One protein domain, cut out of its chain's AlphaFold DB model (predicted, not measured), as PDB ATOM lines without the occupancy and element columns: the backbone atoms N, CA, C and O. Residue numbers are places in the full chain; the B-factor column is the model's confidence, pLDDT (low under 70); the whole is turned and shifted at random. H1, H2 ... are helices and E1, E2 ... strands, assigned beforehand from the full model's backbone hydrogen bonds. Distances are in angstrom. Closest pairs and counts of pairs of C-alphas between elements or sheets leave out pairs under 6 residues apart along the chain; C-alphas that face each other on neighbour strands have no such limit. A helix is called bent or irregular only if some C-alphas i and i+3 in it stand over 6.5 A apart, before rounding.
ATOM      1  N   ILE A 168     -37.268  20.287  16.910       67.38
ATOM      2  CA  ILE A 168     -35.853  19.934  16.754       67.38
ATOM      3  C   ILE A 168     -35.712  18.670  15.903       67.38
ATOM      4  O   ILE A 168     -36.594  17.813  15.936       67.38
ATOM      5  N   PRO A 169     -34.622  18.498  15.144       71.06
ATOM      6  CA  PRO A 169     -34.385  17.247  14.431       71.06
ATOM      7  C   PRO A 169     -34.272  16.068  15.409       71.06
ATOM      8  O   PRO A 169     -33.710  16.199  16.497       71.06
ATOM      9  N   PHE A 170     -34.810  14.907  15.031       79.12
ATOM     10  CA  PHE A 170     -34.741  13.706  15.863       79.12
ATOM     11  C   PHE A 170     -33.355  13.054  15.783       79.12
ATOM     12  O   PHE A 170     -32.808  12.859  14.697       79.12
ATOM     13  N   PHE A 171     -32.789  12.686  16.931       81.75
ATOM     14  CA  PHE A 171     -31.464  12.079  17.027       81.75
ATOM     15  C   PHE A 171     -31.540  10.669  17.616       81.75
ATOM     16  O   PHE A 171     -32.273  10.392  18.570       81.75
ATOM     17  N   VAL A 172     -30.762   9.758  17.032       83.88
ATOM     18  CA  VAL A 172     -30.801   8.324  17.345       83.88
ATOM     19  C   VAL A 172     -29.388   7.811  17.571       83.88
ATOM     20  O   VAL A 172     -28.479   8.109  16.798       83.88
ATOM     21  N   HIS A 173     -29.209   7.004  18.612       86.44
ATOM     22  CA  HIS A 173     -27.991   6.237  18.835       86.44
ATOM     23  C   HIS A 173     -28.254   4.758  18.567       86.44
ATOM     24  O   HIS A 173     -29.223   4.185  19.062       86.44
ATOM     25  N   ILE A 174     -27.374   4.153  17.776       85.62
ATOM     26  CA  ILE A 174     -27.412   2.741  17.422       85.62
ATOM     27  C   ILE A 174     -26.139   2.091  17.943       85.62
ATOM     28  O   ILE A 174     -25.043   2.374  17.463       85.62
ATOM     29  N   HIS A 175     -26.306   1.190  18.900       87.75
ATOM     30  CA  HIS A 175     -25.263   0.315  19.398       87.75
ATOM     31  C   HIS A 175     -25.333  -1.026  18.666       87.75
ATOM     32  O   HIS A 175     -26.352  -1.723  18.702       87.75
ATOM     33  N   LEU A 176     -24.250  -1.376  17.977       86.19
ATOM     34  CA  LEU A 176     -24.171  -2.560  17.134       86.19
ATOM     35  C   LEU A 176     -22.974  -3.430  17.523       86.19
ATOM     36  O   LEU A 176     -21.827  -3.009  17.383       86.19
ATOM     37  N   GLU A 177     -23.228  -4.684  17.888       86.50
ATOM     38  CA  GLU A 177     -22.188  -5.698  18.064       86.50
ATOM     39  C   GLU A 177     -22.228  -6.715  16.921       86.50
ATOM     40  O   GLU A 177     -23.198  -7.454  16.748       86.50
ATOM     41  N   THR A 178     -21.166  -6.779  16.120       84.44
ATOM     42  CA  THR A 178     -21.094  -7.633  14.919       84.44
ATOM     43  C   THR A 178     -19.758  -8.347  14.808       84.44
ATOM     44  O   THR A 178     -18.750  -7.945  15.393       84.44
ATOM     45  N   LYS A 179     -19.705  -9.423  14.018       82.38
ATOM     46  CA  LYS A 179     -18.420  -9.998  13.610       82.38
ATOM     47  C   LYS A 179     -17.760  -9.111  12.561       82.38
ATOM     48  O   LYS A 179     -18.418  -8.527  11.705       82.38
ATOM     49  N   GLY A 180     -16.431  -9.041  12.606       73.94
ATOM     50  CA  GLY A 180     -15.676  -8.255  11.639       73.94
ATOM     51  C   GLY A 180     -15.867  -8.741  10.206       73.94
ATOM     52  O   GLY A 180     -15.394  -9.817   9.844       73.94
ATOM     53  N   ALA A 181     -16.510  -7.910   9.389       74.38
ATOM     54  CA  ALA A 181     -16.725  -8.150   7.972       74.38
ATOM     55  C   ALA A 181     -16.261  -6.954   7.134       74.38
ATOM     56  O   ALA A 181     -16.352  -5.792   7.535       74.38
ATOM     57  N   TRP A 182     -15.738  -7.247   5.944       75.50
ATOM     58  CA  TRP A 182     -15.285  -6.220   5.014       75.50
ATOM     59  C   TRP A 182     -16.477  -5.442   4.456       75.50
ATOM     60  O   TRP A 182     -17.434  -6.037   3.975       75.50
ATOM     61  N   GLY A 183     -16.395  -4.110   4.486       73.50
ATOM     62  CA  GLY A 183     -17.417  -3.239   3.900       73.50
ATOM     63  C   GLY A 183     -18.690  -3.058   4.734       73.50
ATOM     64  O   GLY A 183     -19.556  -2.311   4.297       73.50
ATOM     65  N   LEU A 184     -18.781  -3.659   5.928       78.06
ATOM     66  CA  LEU A 184     -19.940  -3.560   6.826       78.06
ATOM     67  C   LEU A 184     -20.387  -2.108   7.054       78.06
ATOM     68  O   LEU A 184     -21.523  -1.760   6.769       78.06
ATOM     69  N   MET A 185     -19.468  -1.245   7.495       76.88
ATOM     70  CA  MET A 185     -19.775   0.163   7.787       76.88
ATOM     71  C   MET A 185     -20.219   0.946   6.555       76.88
ATOM     72  O   MET A 185     -21.015   1.868   6.670       76.88
ATOM     73  N   LYS A 186     -19.719   0.580   5.370       77.69
ATOM     74  CA  LYS A 186     -20.135   1.225   4.128       77.69
ATOM     75  C   LYS A 186     -21.585   0.865   3.800       77.69
ATOM     76  O   LYS A 186     -22.359   1.756   3.499       77.69
ATOM     77  N   ILE A 187     -21.926  -0.422   3.886       76.50
ATOM     78  CA  ILE A 187     -23.290  -0.910   3.640       76.50
ATOM     79  C   ILE A 187     -24.257  -0.259   4.629       76.50
ATOM     80  O   ILE A 187     -25.267   0.282   4.209       76.50
ATOM     81  N   ILE A 188     -23.898  -0.230   5.918       79.81
ATOM     82  CA  ILE A 188     -24.719   0.409   6.951       79.81
ATOM     83  C   ILE A 188     -24.921   1.897   6.653       79.81
ATOM     84  O   ILE A 188     -26.048   2.362   6.725       79.81
ATOM     85  N   ASN A 189     -23.868   2.639   6.306       79.44
ATOM     86  CA  ASN A 189     -24.010   4.064   6.003       79.44
ATOM     87  C   ASN A 189     -24.865   4.303   4.752       79.44
ATOM     88  O   ASN A 189     -25.783   5.110   4.819       79.44
ATOM     89  N   ASP A 190     -24.617   3.566   3.661       78.88
ATOM     90  CA  ASP A 190     -25.409   3.670   2.425       78.88
ATOM     91  C   ASP A 190     -26.904   3.368   2.716       78.88
ATOM     92  O   ASP A 190     -27.793   4.072   2.242       78.88
ATOM     93  N   ASP A 191     -27.185   2.360   3.551       79.88
ATOM     94  CA  ASP A 191     -28.547   1.966   3.938       79.88
ATOM     95  C   ASP A 191     -29.232   2.971   4.878       79.88
ATOM     96  O   ASP A 191     -30.443   3.179   4.785       79.88
ATOM     97  N   LEU A 192     -28.484   3.576   5.804       81.38
ATOM     98  CA  LEU A 192     -28.997   4.614   6.700       81.38
ATOM     99  C   LEU A 192     -29.298   5.905   5.926       81.38
ATOM    100  O   LEU A 192     -30.350   6.513   6.149       81.38
ATOM    101  N   ASP A 193     -28.436   6.272   4.977       79.88
ATOM    102  CA  ASP A 193     -28.630   7.438   4.115       79.88
ATOM    103  C   ASP A 193     -29.881   7.280   3.228       79.88
ATOM    104  O   ASP A 193     -30.666   8.225   3.108       79.88
ATOM    105  N   ASP A 194     -30.150   6.079   2.693       80.06
ATOM    106  CA  ASP A 194     -31.378   5.773   1.933       80.06
ATOM    107  C   ASP A 194     -32.667   6.008   2.754       80.06
ATOM    108  O   ASP A 194     -33.716   6.347   2.199       80.06
ATOM    109  N   ILE A 195     -32.598   5.847   4.080       78.38
ATOM    110  CA  ILE A 195     -33.718   6.034   5.022       78.38
ATOM    111  C   ILE A 195     -33.815   7.499   5.505       78.38
ATOM    112  O   ILE A 195     -34.782   7.876   6.176       78.38
ATOM    113  N   GLY A 196     -32.850   8.347   5.133       76.44
ATOM    114  CA  GLY A 196     -32.766   9.750   5.545       76.44
ATOM    115  C   GLY A 196     -32.094   9.966   6.907       76.44
ATOM    116  O   GLY A 196     -32.215  11.054   7.478       76.44
ATOM    117  N   LEU A 197     -31.391   8.956   7.427       81.75
ATOM    118  CA  LEU A 197     -30.606   9.034   8.659       81.75
ATOM    119  C   LEU A 197     -29.155   9.367   8.322       81.75
ATOM    120  O   LEU A 197     -28.403   8.512   7.868       81.75
ATOM    121  N   LYS A 198     -28.741  10.602   8.605       81.44
ATOM    122  CA  LYS A 198     -27.361  11.045   8.380       81.44
ATOM    123  C   LYS A 198     -26.501  10.725   9.601       81.44
ATOM    124  O   LYS A 198     -26.809  11.154  10.715       81.44
ATOM    125  N   VAL A 199     -25.392  10.013   9.400       78.94
ATOM    126  CA  VAL A 199     -24.426   9.711  10.469       78.94
ATOM    127  C   VAL A 199     -23.653  10.976  10.850       78.94
ATOM    128  O   VAL A 199     -22.967  11.565  10.015       78.94
ATOM    129  N   LYS A 200     -23.740  11.387  12.118       75.50
ATOM    130  CA  LYS A 200     -22.981  12.513  12.687       75.50
ATOM    131  C   LYS A 200     -21.651  12.058  13.267       75.50
ATOM    132  O   LYS A 200     -20.606  12.605  12.929       75.50
ATOM    133  N   GLU A 201     -21.686  11.032  14.111       76.56
ATOM    134  CA  GLU A 201     -20.498  10.475  14.752       76.56
ATOM    135  C   GLU A 201     -20.550   8.943  14.714       76.56
ATOM    136  O   GLU A 201     -21.612   8.331  14.807       76.56
ATOM    137  N   SER A 202     -19.389   8.306  14.572       81.19
ATOM    138  CA  SER A 202     -19.252   6.854  14.646       81.19
ATOM    139  C   SER A 202     -18.032   6.498  15.487       81.19
ATOM    140  O   SER A 202     -16.920   6.956  15.212       81.19
ATOM    141  N   LYS A 203     -18.231   5.673  16.515       82.31
ATOM    142  CA  LYS A 203     -17.165   5.139  17.367       82.31
ATOM    143  C   LYS A 203     -17.118   3.629  17.203       82.31
ATOM    144  O   LYS A 203     -18.074   2.930  17.510       82.31
ATOM    145  N   THR A 204     -15.980   3.107  16.757       83.06
ATOM    146  CA  THR A 204     -15.784   1.661  16.598       83.06
ATOM    147  C   THR A 204     -14.718   1.155  17.561       83.06
ATOM    148  O   THR A 204     -13.600   1.670  17.616       83.06
ATOM    149  N   ARG A 205     -15.052   0.109  18.316       82.19
ATOM    150  CA  ARG A 205     -14.168  -0.587  19.252       82.19
ATOM    151  C   ARG A 205     -14.011  -2.037  18.808       82.19
ATOM    152  O   ARG A 205     -14.973  -2.707  18.448       82.19
ATOM    153  N   HIS A 206     -12.781  -2.538  18.855       81.19
ATOM    154  CA  HIS A 206     -12.476  -3.916  18.477       81.19
ATOM    155  C   HIS A 206     -12.149  -4.754  19.711       81.19
ATOM    156  O   HIS A 206     -11.248  -4.419  20.488       81.19
ATOM    157  N   GLY A 207     -12.851  -5.877  19.863       71.81
ATOM    158  CA  GLY A 207     -12.512  -6.900  20.844       71.81
ATOM    159  C   GLY A 207     -11.111  -7.480  20.614       71.81
ATOM    160  O   GLY A 207     -10.557  -7.438  19.516       71.81
ATOM    161  N   ARG A 208     -10.506  -8.046  21.665       71.69
ATOM    162  CA  ARG A 208      -9.211  -8.744  21.566       71.69
ATOM    163  C   ARG A 208      -9.438 -10.230  21.295       71.69
ATOM    164  O   ARG A 208     -10.190 -10.862  22.026       71.69
ATOM    165  N   GLY A 209      -8.735 -10.808  20.322       70.44
ATOM    166  CA  GLY A 209      -8.778 -12.248  20.039       70.44
ATOM    167  C   GLY A 209      -8.673 -12.569  18.547       70.44
ATOM    168  O   GLY A 209      -8.484 -11.674  17.733       70.44
ATOM    169  N   LEU A 210      -8.785 -13.856  18.202       70.62
ATOM    170  CA  LEU A 210      -8.799 -14.340  16.810       70.62
ATOM    171  C   LEU A 210     -10.132 -14.053  16.094       70.62
ATOM    172  O   LEU A 210     -10.127 -13.845  14.888       70.62
ATOM    173  N   ASN A 211     -11.238 -13.988  16.844       72.12
ATOM    174  CA  ASN A 211     -12.571 -13.615  16.358       72.12
ATOM    175  C   ASN A 211     -13.048 -12.363  17.115       72.12
ATOM    176  O   ASN A 211     -13.801 -12.494  18.082       72.12
ATOM    177  N   PRO A 212     -12.543 -11.166  16.770       75.75
ATOM    178  CA  PRO A 212     -12.933  -9.947  17.459       75.75
ATOM    179  C   PRO A 212     -14.387  -9.592  17.123       75.75
ATOM    180  O   PRO A 212     -14.743  -9.463  15.951       75.75
ATOM    181  N   VAL A 213     -15.208  -9.412  18.159       81.31
ATOM    182  CA  VAL A 213     -16.490  -8.707  18.038       81.31
ATOM    183  C   VAL A 213     -16.174  -7.226  17.853       81.31
ATOM    184  O   VAL A 213     -15.326  -6.666  18.558       81.31
ATOM    185  N   ILE A 214     -16.786  -6.625  16.842       82.94
ATOM    186  CA  ILE A 214     -16.715  -5.203  16.552       82.94
ATOM    187  C   ILE A 214     -17.939  -4.558  17.180       82.94
ATOM    188  O   ILE A 214     -19.065  -4.916  16.847       82.94
ATOM    189  N   ILE A 215     -17.681  -3.619  18.081       85.62
ATOM    190  CA  ILE A 215     -18.694  -2.794  18.726       85.62
ATOM    191  C   ILE A 215     -18.682  -1.453  17.998       85.62
ATOM    192  O   ILE A 215     -17.668  -0.752  18.031       85.62
ATOM    193  N   SER A 216     -19.770  -1.121  17.319       85.62
ATOM    194  CA  SER A 216     -19.947   0.126  16.582       85.62
ATOM    195  C   SER A 216     -21.081   0.925  17.209       85.62
ATOM    196  O   SER A 216     -22.236   0.517  17.145       85.62
ATOM    197  N   ASP A 217     -20.738   2.068  17.786       86.00
ATOM    198  CA  ASP A 217     -21.674   3.069  18.283       86.00
ATOM    199  C   ASP A 217     -21.866   4.120  17.175       86.00
ATOM    200  O   ASP A 217     -20.909   4.789  16.769       86.00
ATOM    201  N   LEU A 218     -23.078   4.224  16.631       85.25
ATOM    202  CA  LEU A 218     -23.451   5.173  15.580       85.25
ATOM    203  C   LEU A 218     -24.398   6.223  16.144       85.25
ATOM    204  O   LEU A 218     -25.427   5.891  16.723       85.25
ATOM    205  N   TYR A 219     -24.073   7.485  15.918       83.88
ATOM    206  CA  TYR A 219     -24.859   8.632  16.342       83.88
ATOM    207  C   TYR A 219     -25.418   9.327  15.102       83.88
ATOM    208  O   TYR A 219     -24.657   9.787  14.245       83.88
ATOM    209  N   LEU A 220     -26.741   9.351  14.972       82.88
ATOM    210  CA  LEU A 220     -27.458   9.680  13.741       82.88
ATOM    211  C   LEU A 220     -28.400  10.869  13.944       82.88
ATOM    212  O   LEU A 220     -29.020  11.003  15.000       82.88
ATOM    213  N   LYS A 221     -28.551  11.685  12.898       81.69
ATOM    214  CA  LYS A 221     -29.577  12.727  12.765       81.69
ATOM    215  C   LYS A 221     -30.617  12.271  11.741       81.69
ATOM    216  O   LYS A 221     -30.270  12.018  10.586       81.69
ATOM    217  N   ASP A 222     -31.878  12.182  12.146       82.12
ATOM    218  CA  ASP A 222     -32.992  11.917  11.239       82.12
ATOM    219  C   ASP A 222     -33.385  13.212  10.519       82.12
ATOM    220  O   ASP A 222     -33.695  14.225  11.144       82.12
ATOM    221  N   SER A 223     -33.332  13.191   9.187       73.38
ATOM    222  CA  SER A 223     -33.726  14.331   8.348       73.38
ATOM    223  C   SER A 223     -35.221  14.322   8.008       73.38
ATOM    224  O   SER A 223     -35.710  15.257   7.379       73.38
ATOM    225  N   THR A 224     -35.944  13.255   8.362       74.50
ATOM    226  CA  THR A 224     -37.356  13.047   8.003       74.50
ATOM    227  C   THR A 224     -38.325  13.419   9.119       74.50
ATOM    228  O   THR A 224     -39.486  13.718   8.838       74.50
ATOM    229  N   MET A 225     -37.856  13.416  10.370       71.94
ATOM    230  CA  MET A 225     -38.676  13.650  11.551       71.94
ATOM    231  C   MET A 225     -38.128  14.810  12.381       71.94
ATOM    232  O   MET A 225     -36.958  14.832  12.766       71.94
ATOM    233  N   GLU A 226     -39.022  15.732  12.717       71.12
ATOM    234  CA  GLU A 226     -38.785  16.766  13.714       71.12
ATOM    235  C   GLU A 226     -39.647  16.474  14.946       71.12
ATOM    236  O   GLU A 226     -40.808  16.077  14.844       71.12
ATOM    237  N   VAL A 227     -39.062  16.655  16.121       68.00
ATOM    238  CA  VAL A 227     -39.637  16.374  17.430       68.00
ATOM    239  C   VAL A 227     -39.894  17.680  18.160       68.00
ATOM    240  O   VAL A 227     -39.059  18.574  18.153       68.00
ATOM    241  N   PHE A 228     -41.030  17.773  18.842       64.06
ATOM    242  CA  PHE A 228     -41.336  18.923  19.682       64.06
ATOM    243  C   PHE A 228     -40.478  18.953  20.956       64.06
ATOM    244  O   PHE A 228     -40.292  17.920  21.605       64.06
ATOM    245  N   MET A 229     -39.993  20.137  21.328       62.62
ATOM    246  CA  MET A 229     -39.188  20.342  22.536       62.62
ATOM    247  C   MET A 229     -40.013  20.207  23.821       62.62
ATOM    248  O   MET A 229     -41.058  20.836  23.984       62.62
ATOM    249  N   GLU A 230     -39.512  19.441  24.791       59.69
ATOM    250  CA  GLU A 230     -40.147  19.311  26.112       59.69
ATOM    251  C   GLU A 230     -40.106  20.630  26.902       59.69
ATOM    252  O   GLU A 230     -41.058  20.964  27.616       59.69
ATOM    253  N   SER A 231     -39.047  21.430  26.725       54.62
ATOM    254  CA  SER A 231     -38.907  22.751  27.352       54.62
ATOM    255  C   SER A 231     -39.977  23.742  26.888       54.62
ATOM    256  O   SER A 231     -40.469  24.540  27.689       54.62
ATOM    257  N   ALA A 232     -40.447  23.622  25.643       53.84
ATOM    258  CA  ALA A 232     -41.550  24.431  25.144       53.84
ATOM    259  C   ALA A 232     -42.844  24.178  25.939       53.84
ATOM    260  O   ALA A 232     -43.596  25.117  26.172       53.84
ATOM    261  N   VAL A 233     -43.098  22.962  26.442       55.06
ATOM    262  CA  VAL A 233     -44.271  22.682  27.298       55.06
ATOM    263  C   VAL A 233     -44.108  23.253  28.705       55.06
ATOM    264  O   VAL A 233     -45.073  23.787  29.260       55.06
ATOM    265  N   ILE A 234     -42.894  23.242  29.262       56.72
ATOM    266  CA  ILE A 234     -42.591  23.901  30.545       56.72
ATOM    267  C   ILE A 234     -42.907  25.404  30.463       56.72
ATOM    268  O   ILE A 234     -43.537  25.934  31.380       56.72
ATOM    269  N   LYS A 235     -42.602  26.059  29.332       57.53
ATOM    270  CA  LYS A 235     -42.948  27.468  29.066       57.53
ATOM    271  C   LYS A 235     -44.449  27.743  29.230       57.53
ATOM    272  O   LYS A 235     -44.834  28.633  29.988       57.53
ATOM    273  N   TYR A 236     -45.316  26.936  28.607       52.72
ATOM    274  CA  TYR A 236     -46.776  27.082  28.756       52.72
ATOM    275  C   TYR A 236     -47.248  26.770  30.182       52.72
ATOM    276  O   TYR A 236     -48.149  27.429  30.698       52.72
ATOM    277  N   THR A 237     -46.620  25.797  30.846       54.81
ATOM    278  CA  THR A 237     -46.967  25.431  32.227       54.81
ATOM    279  C   THR A 237     -46.654  26.578  33.197       54.81
ATOM    280  O   THR A 237     -47.473  26.925  34.048       54.81
ATOM    281  N   ASN A 238     -45.516  27.249  33.023       54.91
ATOM    282  CA  ASN A 238     -45.151  28.413  33.827       54.91
ATOM    283  C   ASN A 238     -46.064  29.616  33.536       54.91
ATOM    284  O   ASN A 238     -46.527  30.259  34.476       54.91
ATOM    285  N   GLN A 239     -46.439  29.852  32.273       53.44
ATOM    286  CA  GLN A 239     -47.422  30.885  31.914       53.44
ATOM    287  C   GLN A 239     -48.792  30.659  32.580       53.44
ATOM    288  O   GLN A 239     -49.400  31.617  33.060       53.44
ATOM    289  N   THR A 240     -49.259  29.405  32.688       51.00
ATOM    290  CA  THR A 240     -50.519  29.088  33.394       51.00
ATOM    291  C   THR A 240     -50.469  29.378  34.899       51.00
ATOM    292  O   THR A 240     -51.494  29.721  35.486       51.00
ATOM    293  N   ASN A 241     -49.293  29.276  35.531       50.81
ATOM    294  CA  ASN A 241     -49.133  29.496  36.973       50.81
ATOM    295  C   ASN A 241     -49.072  30.984  37.358       50.81
ATOM    296  O   ASN A 241     -49.395  31.326  38.494       50.81
ATOM    297  N   VAL A 242     -48.698  31.872  36.430       49.66
ATOM    298  CA  VAL A 242     -48.587  33.325  36.679       49.66
ATOM    299  C   VAL A 242     -49.949  34.037  36.572       49.66
ATOM    300  O   VAL A 242     -50.184  35.045  37.240       49.66
ATOM    301  N   SER A 243     -50.902  33.508  35.795       45.72
ATOM    302  CA  SER A 243     -52.231  34.113  35.625       45.72
ATOM    303  C   SER A 243     -53.243  33.657  36.690       45.72
ATOM    304  O   SER A 243     -54.090  32.793  36.453       45.72
ATOM    305  N   HIS A 244     -53.220  34.273  37.875       47.88
ATOM    306  CA  HIS A 244     -54.339  34.201  38.822       47.88
ATOM    307  C   HIS A 244     -55.508  35.089  38.344       47.88
ATOM    308  O   HIS A 244     -55.561  36.259  38.709       47.88
ATOM    309  N   ASN A 245     -56.411  34.553  37.507       47.53
ATOM    310  CA  ASN A 245     -57.863  34.846  37.433       47.53
ATOM    311  C   ASN A 245     -58.466  34.360  36.101       47.53
ATOM    312  O   ASN A 245     -57.877  34.610  35.060       47.53
ATOM    313  N   GLU A 246     -59.636  33.705  36.175       47.25
ATOM    314  CA  GLU A 246     -60.692  33.370  35.176       47.25
ATOM    315  C   GLU A 246     -60.363  33.010  33.696       47.25
ATOM    316  O   GLU A 246     -61.145  32.284  33.090       47.25
ATOM    317  N   ALA A 247     -59.199  33.343  33.128       47.59
ATOM    318  CA  ALA A 247     -58.683  32.902  31.820       47.59
ATOM    319  C   ALA A 247     -58.154  31.446  31.812       47.59
ATOM    320  O   ALA A 247     -57.542  30.979  30.851       47.59
ATOM    321  N   ASN A 248     -58.394  30.705  32.897       52.25
ATOM    322  CA  ASN A 248     -57.806  29.392  33.154       52.25
ATOM    323  C   ASN A 248     -58.345  28.281  32.234       52.25
ATOM    324  O   ASN A 248     -57.688  27.262  32.067       52.25
ATOM    325  N   THR A 249     -59.527  28.434  31.632       55.59
ATOM    326  CA  THR A 249     -60.164  27.342  30.869       55.59
ATOM    327  C   THR A 249     -59.607  27.194  29.450       55.59
ATOM    328  O   THR A 249     -59.419  26.070  28.990       55.59
ATOM    329  N   GLU A 250     -59.289  28.303  28.772       56.22
ATOM    330  CA  GLU A 250     -58.664  28.286  27.438       56.22
ATOM    331  C   GLU A 250     -57.174  27.929  27.517       56.22
ATOM    332  O   GLU A 250     -56.707  27.086  26.748       56.22
ATOM    333  N   LEU A 251     -56.444  28.471  28.503       52.59
ATOM    334  CA  LEU A 251     -55.031  28.138  28.725       52.59
ATOM    335  C   LEU A 251     -54.843  26.666  29.142       52.59
ATOM    336  O   LEU A 251     -53.951  25.995  28.626       52.59
ATOM    337  N   GLN A 252     -55.717  26.117  30.000       56.28
ATOM    338  CA  GLN A 252     -55.702  24.681  30.327       56.28
ATOM    339  C   GLN A 252     -56.108  23.794  29.144       56.28
ATOM    340  O   GLN A 252     -55.617  22.669  29.034       56.28
ATOM    341  N   GLY A 253     -56.984  24.276  28.255       60.53
ATOM    342  CA  GLY A 253     -57.299  23.605  26.993       60.53
ATOM    343  C   GLY A 253     -56.083  23.524  26.067       60.53
ATOM    344  O   GLY A 253     -55.774  22.448  25.559       60.53
ATOM    345  N   SER A 254     -55.347  24.631  25.928       61.62
ATOM    346  CA  SER A 254     -54.095  24.704  25.163       61.62
ATOM    347  C   SER A 254     -52.998  23.801  25.749       61.62
ATOM    348  O   SER A 254     -52.369  23.033  25.022       61.62
ATOM    349  N   LEU A 255     -52.837  23.790  27.079       60.22
ATOM    350  CA  LEU A 255     -51.889  22.906  27.768       60.22
ATOM    351  C   LEU A 255     -52.222  21.420  27.544       60.22
ATOM    352  O   LEU A 255     -51.332  20.617  27.282       60.22
ATOM    353  N   ARG A 256     -53.508  21.042  27.610       62.53
ATOM    354  CA  ARG A 256     -53.954  19.662  27.341       62.53
ATOM    355  C   ARG A 256     -53.703  19.235  25.898       62.53
ATOM    356  O   ARG A 256     -53.293  18.100  25.688       62.53
ATOM    357  N   MET A 257     -53.918  20.134  24.936       65.19
ATOM    358  CA  MET A 257     -53.603  19.888  23.525       65.19
ATOM    359  C   MET A 257     -52.102  19.638  23.327       65.19
ATOM    360  O   MET A 257     -51.742  18.629  22.733       65.19
ATOM    361  N   LYS A 258     -51.221  20.475  23.900       65.75
ATOM    362  CA  LYS A 258     -49.761  20.286  23.792       65.75
ATOM    363  C   LYS A 258     -49.248  19.046  24.530       65.75
ATOM    364  O   LYS A 258     -48.336  18.383  24.050       65.75
ATOM    365  N   LEU A 259     -49.840  18.686  25.672       64.38
ATOM    366  CA  LEU A 259     -49.521  17.429  26.367       64.38
ATOM    367  C   LEU A 259     -49.940  16.198  25.550       64.38
ATOM    368  O   LEU A 259     -49.236  15.191  25.557       64.38
ATOM    369  N   GLN A 260     -51.065  16.275  24.837       67.88
ATOM    370  CA  GLN A 260     -51.479  15.221  23.916       67.88
ATOM    371  C   GLN A 260     -50.540  15.137  22.704       67.88
ATOM    372  O   GLN A 260     -50.144  14.041  22.321       67.88
ATOM    373  N   GLU A 261     -50.113  16.278  22.165       66.88
ATOM    374  CA  GLU A 261     -49.138  16.358  21.073       66.88
ATOM    375  C   GLU A 261     -47.761  15.796  21.483       66.88
ATOM    376  O   GLU A 261     -47.126  15.086  20.708       66.88
ATOM    377  N   LEU A 262     -47.317  16.010  22.729       65.31
ATOM    378  CA  LEU A 262     -46.120  15.358  23.285       65.31
ATOM    379  C   LEU A 262     -46.261  13.832  23.367       65.31
ATOM    380  O   LEU A 262     -45.336  13.119  22.983       65.31
ATOM    381  N   ALA A 263     -47.404  13.328  23.839       63.59
ATOM    382  CA  ALA A 263     -47.647  11.888  23.926       63.59
ATOM    383  C   ALA A 263     -47.718  11.232  22.532       63.59
ATOM    384  O   ALA A 263     -47.199  10.135  22.323       63.59
ATOM    385  N   GLU A 264     -48.316  11.919  21.553       71.31
ATOM    386  CA  GLU A 264     -48.312  11.498  20.147       71.31
ATOM    387  C   GLU A 264     -46.888  11.517  19.559       71.31
ATOM    388  O   GLU A 264     -46.511  10.604  18.819       71.31
ATOM    389  N   ASN A 265     -46.057  12.491  19.946       70.62
ATOM    390  CA  ASN A 265     -44.647  12.537  19.566       70.62
ATOM    391  C   ASN A 265     -43.840  11.377  20.164       70.62
ATOM    392  O   ASN A 265     -43.080  10.759  19.427       70.62
ATOM    393  N   GLU A 266     -43.999  11.041  21.449       69.50
ATOM    394  CA  GLU A 266     -43.328   9.880  22.062       69.50
ATOM    395  C   GLU A 266     -43.675   8.573  21.341       69.50
ATOM    396  O   GLU A 266     -42.779   7.820  20.959       69.50
ATOM    397  N   TYR A 267     -44.959   8.354  21.046       70.88
ATOM    398  CA  TYR A 267     -45.397   7.187  20.278       70.88
ATOM    399  C   TYR A 267     -44.775   7.148  18.872       70.88
ATOM    400  O   TYR A 267     -44.360   6.095  18.381       70.88
ATOM    401  N   THR A 268     -44.672   8.304  18.213       76.69
ATOM    402  CA  THR A 268     -44.069   8.412  16.879       76.69
ATOM    403  C   THR A 268     -42.560   8.140  16.917       76.69
ATOM    404  O   THR A 268     -42.055   7.429  16.046       76.69
ATOM    405  N   LYS A 269     -41.850   8.614  17.956       78.19
ATOM    406  CA  LYS A 269     -40.419   8.333  18.183       78.19
ATOM    407  C   LYS A 269     -40.168   6.835  18.359       78.19
ATOM    408  O   LYS A 269     -39.298   6.278  17.694       78.19
ATOM    409  N   GLU A 270     -40.941   6.174  19.222       78.25
ATOM    410  CA  GLU A 270     -40.794   4.735  19.485       78.25
ATOM    411  C   GLU A 270     -41.029   3.897  18.222       78.25
ATOM    412  O   GLU A 270     -40.244   2.995  17.916       78.25
ATOM    413  N   ASN A 271     -42.064   4.229  17.443       80.50
ATOM    414  CA  ASN A 271     -42.347   3.549  16.180       80.50
ATOM    415  C   ASN A 271     -41.212   3.719  15.165       80.50
ATOM    416  O   ASN A 271     -40.841   2.749  14.501       80.50
ATOM    417  N   ARG A 272     -40.636   4.924  15.069       79.19
ATOM    418  CA  ARG A 272     -39.503   5.196  14.181       79.19
ATOM    419  C   ARG A 272     -38.261   4.408  14.603       79.19
ATOM    420  O   ARG A 272     -37.634   3.773  13.761       79.19
ATOM    421  N   CYS A 273     -37.949   4.347  15.899       80.12
ATOM    422  CA  CYS A 273     -36.862   3.507  16.416       80.12
ATOM    423  C   CYS A 273     -37.067   2.019  16.086       80.12
ATOM    424  O   CYS A 273     -36.120   1.333  15.694       80.12
ATOM    425  N   LEU A 274     -38.301   1.517  16.202       82.62
ATOM    426  CA  LEU A 274     -38.632   0.127  15.885       82.62
ATOM    427  C   LEU A 274     -38.507  -0.171  14.381       82.62
ATOM    428  O   LEU A 274     -38.011  -1.234  14.000       82.62
ATOM    429  N   GLU A 275     -38.926   0.762  13.524       82.50
ATOM    430  CA  GLU A 275     -38.761   0.675  12.070       82.50
ATOM    431  C   GLU A 275     -37.280   0.546  11.694       82.50
ATOM    432  O   GLU A 275     -36.898  -0.397  10.994       82.50
ATOM    433  N   ILE A 276     -36.436   1.428  12.238       82.38
ATOM    434  CA  ILE A 276     -34.984   1.409  12.022       82.38
ATOM    435  C   ILE A 276     -34.392   0.078  12.503       82.38
ATOM    436  O   ILE A 276     -33.580  -0.532  11.804       82.38
ATOM    437  N   GLN A 277     -34.833  -0.423  13.664       82.75
ATOM    438  CA  GLN A 277     -34.352  -1.694  14.202       82.75
ATOM    439  C   GLN A 277     -34.674  -2.875  13.282       82.75
ATOM    440  O   GLN A 277     -33.835  -3.759  13.096       82.75
ATOM    441  N   ASN A 278     -35.880  -2.913  12.715       83.00
ATOM    442  CA  ASN A 278     -36.304  -3.997  11.832       83.00
ATOM    443  C   ASN A 278     -35.535  -3.985  10.507       83.00
ATOM    444  O   ASN A 278     -35.078  -5.038  10.064       83.00
ATOM    445  N   LEU A 279     -35.322  -2.802   9.925       79.06
ATOM    446  CA  LEU A 279     -34.550  -2.645   8.689       79.06
ATOM    447  C   LEU A 279     -33.084  -3.051   8.879       79.06
ATOM    448  O   LEU A 279     -32.527  -3.786   8.061       79.06
ATOM    449  N   LEU A 280     -32.465  -2.637   9.987       79.69
ATOM    450  CA  LEU A 280     -31.089  -3.028  10.297       79.69
ATOM    451  C   LEU A 280     -30.966  -4.528  10.563       79.69
ATOM    452  O   LEU A 280     -30.004  -5.141  10.108       79.69
ATOM    453  N   LYS A 281     -31.942  -5.145  11.241       81.81
ATOM    454  CA  LYS A 281     -31.958  -6.602  11.443       81.81
ATOM    455  C   LYS A 281     -31.979  -7.359  10.116       81.81
ATOM    456  O   LYS A 281     -31.175  -8.270   9.961       81.81
ATOM    457  N   GLU A 282     -32.827  -6.962   9.166       82.00
ATOM    458  CA  GLU A 282     -32.920  -7.607   7.848       82.00
ATOM    459  C   GLU A 282     -31.599  -7.508   7.066       82.00
ATOM    460  O   GLU A 282     -31.102  -8.497   6.527       82.00
ATOM    461  N   LYS A 283     -30.984  -6.321   7.031       76.75
ATOM    462  CA  LYS A 283     -29.784  -6.086   6.211       76.75
ATOM    463  C   LYS A 283     -28.484  -6.583   6.844       76.75
ATOM    464  O   LYS A 283     -27.542  -6.948   6.130       76.75
ATOM    465  N   ILE A 284     -28.423  -6.612   8.175       76.94
ATOM    466  CA  ILE A 284     -27.242  -7.040   8.931       76.94
ATOM    467  C   ILE A 284     -27.289  -8.542   9.237       76.94
ATOM    468  O   ILE A 284     -26.261  -9.095   9.611       76.94
ATOM    469  N   GLU A 285     -28.398  -9.247   8.985       76.44
ATOM    470  CA  GLU A 285     -28.523 -10.700   9.210       76.44
ATOM    471  C   GLU A 285     -27.355 -11.500   8.595       76.44
ATOM    472  O   GLU A 285     -26.826 -12.424   9.215       76.44
ATOM    473  N   GLN A 286     -26.859 -11.067   7.430       74.69
ATOM    474  CA  GLN A 286     -25.700 -11.656   6.743       74.69
ATOM    475  C   GLN A 286     -24.371 -11.587   7.531       74.69
ATOM    476  O   GLN A 286     -23.433 -12.319   7.214       74.69
ATOM    477  N   PHE A 287     -24.268 -10.709   8.531       71.81
ATOM    478  CA  PHE A 287     -23.059 -10.439   9.315       71.81
ATOM    479  C   PHE A 287     -23.107 -11.006  10.743       71.81
ATOM    480  O   PHE A 287     -22.197 -10.734  11.530       71.81
ATOM    481  N   GLU A 288     -24.127 -11.808  11.066       72.00
ATOM    482  CA  GLU A 288     -24.331 -12.424  12.387       72.00
ATOM    483  C   GLU A 288     -24.250 -11.393  13.539       72.00
ATOM    484  O   GLU A 288     -23.330 -11.452  14.367       72.00
ATOM    485  N   PRO A 289     -25.178 -10.416  13.597       73.00
ATOM    486  CA  PRO A 289     -25.207  -9.438  14.674       73.00
ATOM    487  C   PRO A 289     -25.464 -10.152  16.001       73.00
ATOM    488  O   PRO A 289     -26.344 -11.005  16.112       73.00
ATOM    489  N   THR A 290     -24.658  -9.817  17.004       67.69
ATOM    490  CA  THR A 290     -24.780 -10.361  18.361       67.69
ATOM    491  C   THR A 290     -25.765  -9.529  19.178       67.69
ATOM    492  O   THR A 290     -26.580 -10.099  19.900       67.69
ATOM    493  N   GLU A 291     -25.754  -8.205  18.998       78.75
ATOM    494  CA  GLU A 291     -26.636  -7.271  19.699       78.75
ATOM    495  C   GLU A 291     -26.906  -6.021  18.841       78.75
ATOM    496  O   GLU A 291     -26.007  -5.528  18.153       78.75
ATOM    497  N   ILE A 292     -28.159  -5.550  18.841       80.81
ATOM    498  CA  ILE A 292     -28.597  -4.301  18.194       80.81
ATOM    499  C   ILE A 292     -29.499  -3.563  19.183       80.81
ATOM    500  O   ILE A 292     -30.673  -3.925  19.345       80.81
ATOM    501  N   GLU A 293     -28.963  -2.524  19.808       81.81
ATOM    502  CA  GLU A 293     -29.704  -1.631  20.695       81.81
ATOM    503  C   GLU A 293     -29.847  -0.261  20.024       81.81
ATOM    504  O   GLU A 293     -28.883   0.305  19.512       81.81
ATOM    505  N   ILE A 294     -31.077   0.249  19.977       81.25
ATOM    506  CA  ILE A 294     -31.381   1.577  19.446       81.25
ATOM    507  C   ILE A 294     -31.994   2.379  20.579       81.25
ATOM    508  O   ILE A 294     -33.021   1.990  21.133       81.25
ATOM    509  N   SER A 295     -31.359   3.495  20.906       79.81
ATOM    510  CA  SER A 295     -31.790   4.408  21.956       79.81
ATOM    511  C   SER A 295     -31.987   5.801  21.378       79.81
ATOM    512  O   SER A 295     -31.220   6.231  20.513       79.81
ATOM    513  N   GLN A 296     -32.967   6.541  21.900       77.88
ATOM    514  CA  GLN A 296     -33.019   7.978  21.661       77.88
ATOM    515  C   GLN A 296     -31.730   8.600  22.197       77.88
ATOM    516  O   GLN A 296     -31.319   8.329  23.327       77.88
ATOM    517  N   TRP A 297     -31.089   9.409  21.366       73.94
ATOM    518  CA  TRP A 297     -29.885  10.125  21.741       73.94
ATOM    519  C   TRP A 297     -30.185  11.603  21.757       73.94
ATOM    520  O   TRP A 297     -30.764  12.115  20.811       73.94
TER     521      TRP A 297
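Overview. This is residues 168 to 297 of the 453 residues of the protein "Calmodulin" of Chaetoceros debilis (UniProt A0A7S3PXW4). A twisted four-stranded sheet has the helices H1 and H3 packed over one face, its other face bare of helices; the very long H3 runs on past the sheet, and there H2 folds back beside it as a helical hairpin. H3 with H2 at one end and the E2-E3 hairpin at the other draw the whole out into a rod of 72 by 26 by 20 A. You have 130 residues with three named helices and four named strands, E1 H1 E2 E3 H2 H3 E4 along the chain, mixed in class. The sheet's order is E2 E3 E1 E4, all antiparallel, and the whole is loose, with a radius of gyration of the C-alphas of 20.4 A.

Arrangement. Begin at the twisted sheet: inner strands E1, residues 168 to 179, and E3, 213 to 228, with edge strands E2, 197 to 206, and E4, 291 to 296. Look for N 174 and O 218 of E1 and E3, 2.8 A apart, N 203 and O 217 of the hairpin E2 and E3, 2.8 A, and N 175 and O 293 of E1 and E4, 2.8 A. H3, residues 248 to 287, is on the sheet at a height of 7.1 A and lies over E1, along the strands at 26 degrees on the local plane. Its closest C-alphas to E4 are those of Cys 273 and Ile 294, 6.6 A apart. H1, residues 184 to 194, is on the same face at a height of 7.6 A, over none of the strands, but only just: 2 of its C-alphas fall on E3. E1, H1 and E2 form a split strand-helix-strand unit, two strands running the same way with E3 between them and a right-handed crossover. H2, residues 230 to 242, is not on the sheet; it touches H3, with residues 248 to 262 of H3 alone, at a shallow tilt of 12 degrees, opposite ways, closest at the C-alphas of Thr 240 and Leu 251, 6.6 A. Every O i to N i+4 pair is within hydrogen-bond range in H1 and H2, and 34 of 36 are in H3.

Along the chain. Find C-alpha 168 at (-35.853, 19.934, 16.754); E1 runs 34.8 A from there. H1 spans 15.6 A and E2 24.3 A, with a bend of 71 degrees at residue 200. E3 spans 37.2 A and bends by 78 degrees at residue 224; H2 spans 19.5 A. From C-alpha 248 at (-57.806, 29.392, 33.154), H3 runs 58.0 A, with a kink of 33 degrees near residue 281; it is irregular, but only just, C-alphas 283 and 286 being 6.9 A apart. E4 spans 16.6 A, to C-alpha 296 at (-33.019, 7.978, 21.661).

Size, cuts and confidence. The C-alphas farthest apart, those of Leu 210 and Glu 246, are 72.8 A apart. The printed part has no cut and no long link. Its mean pLDDT is 72.4; look for values under 70 at residues 168, 227 to 263, 266 and 290.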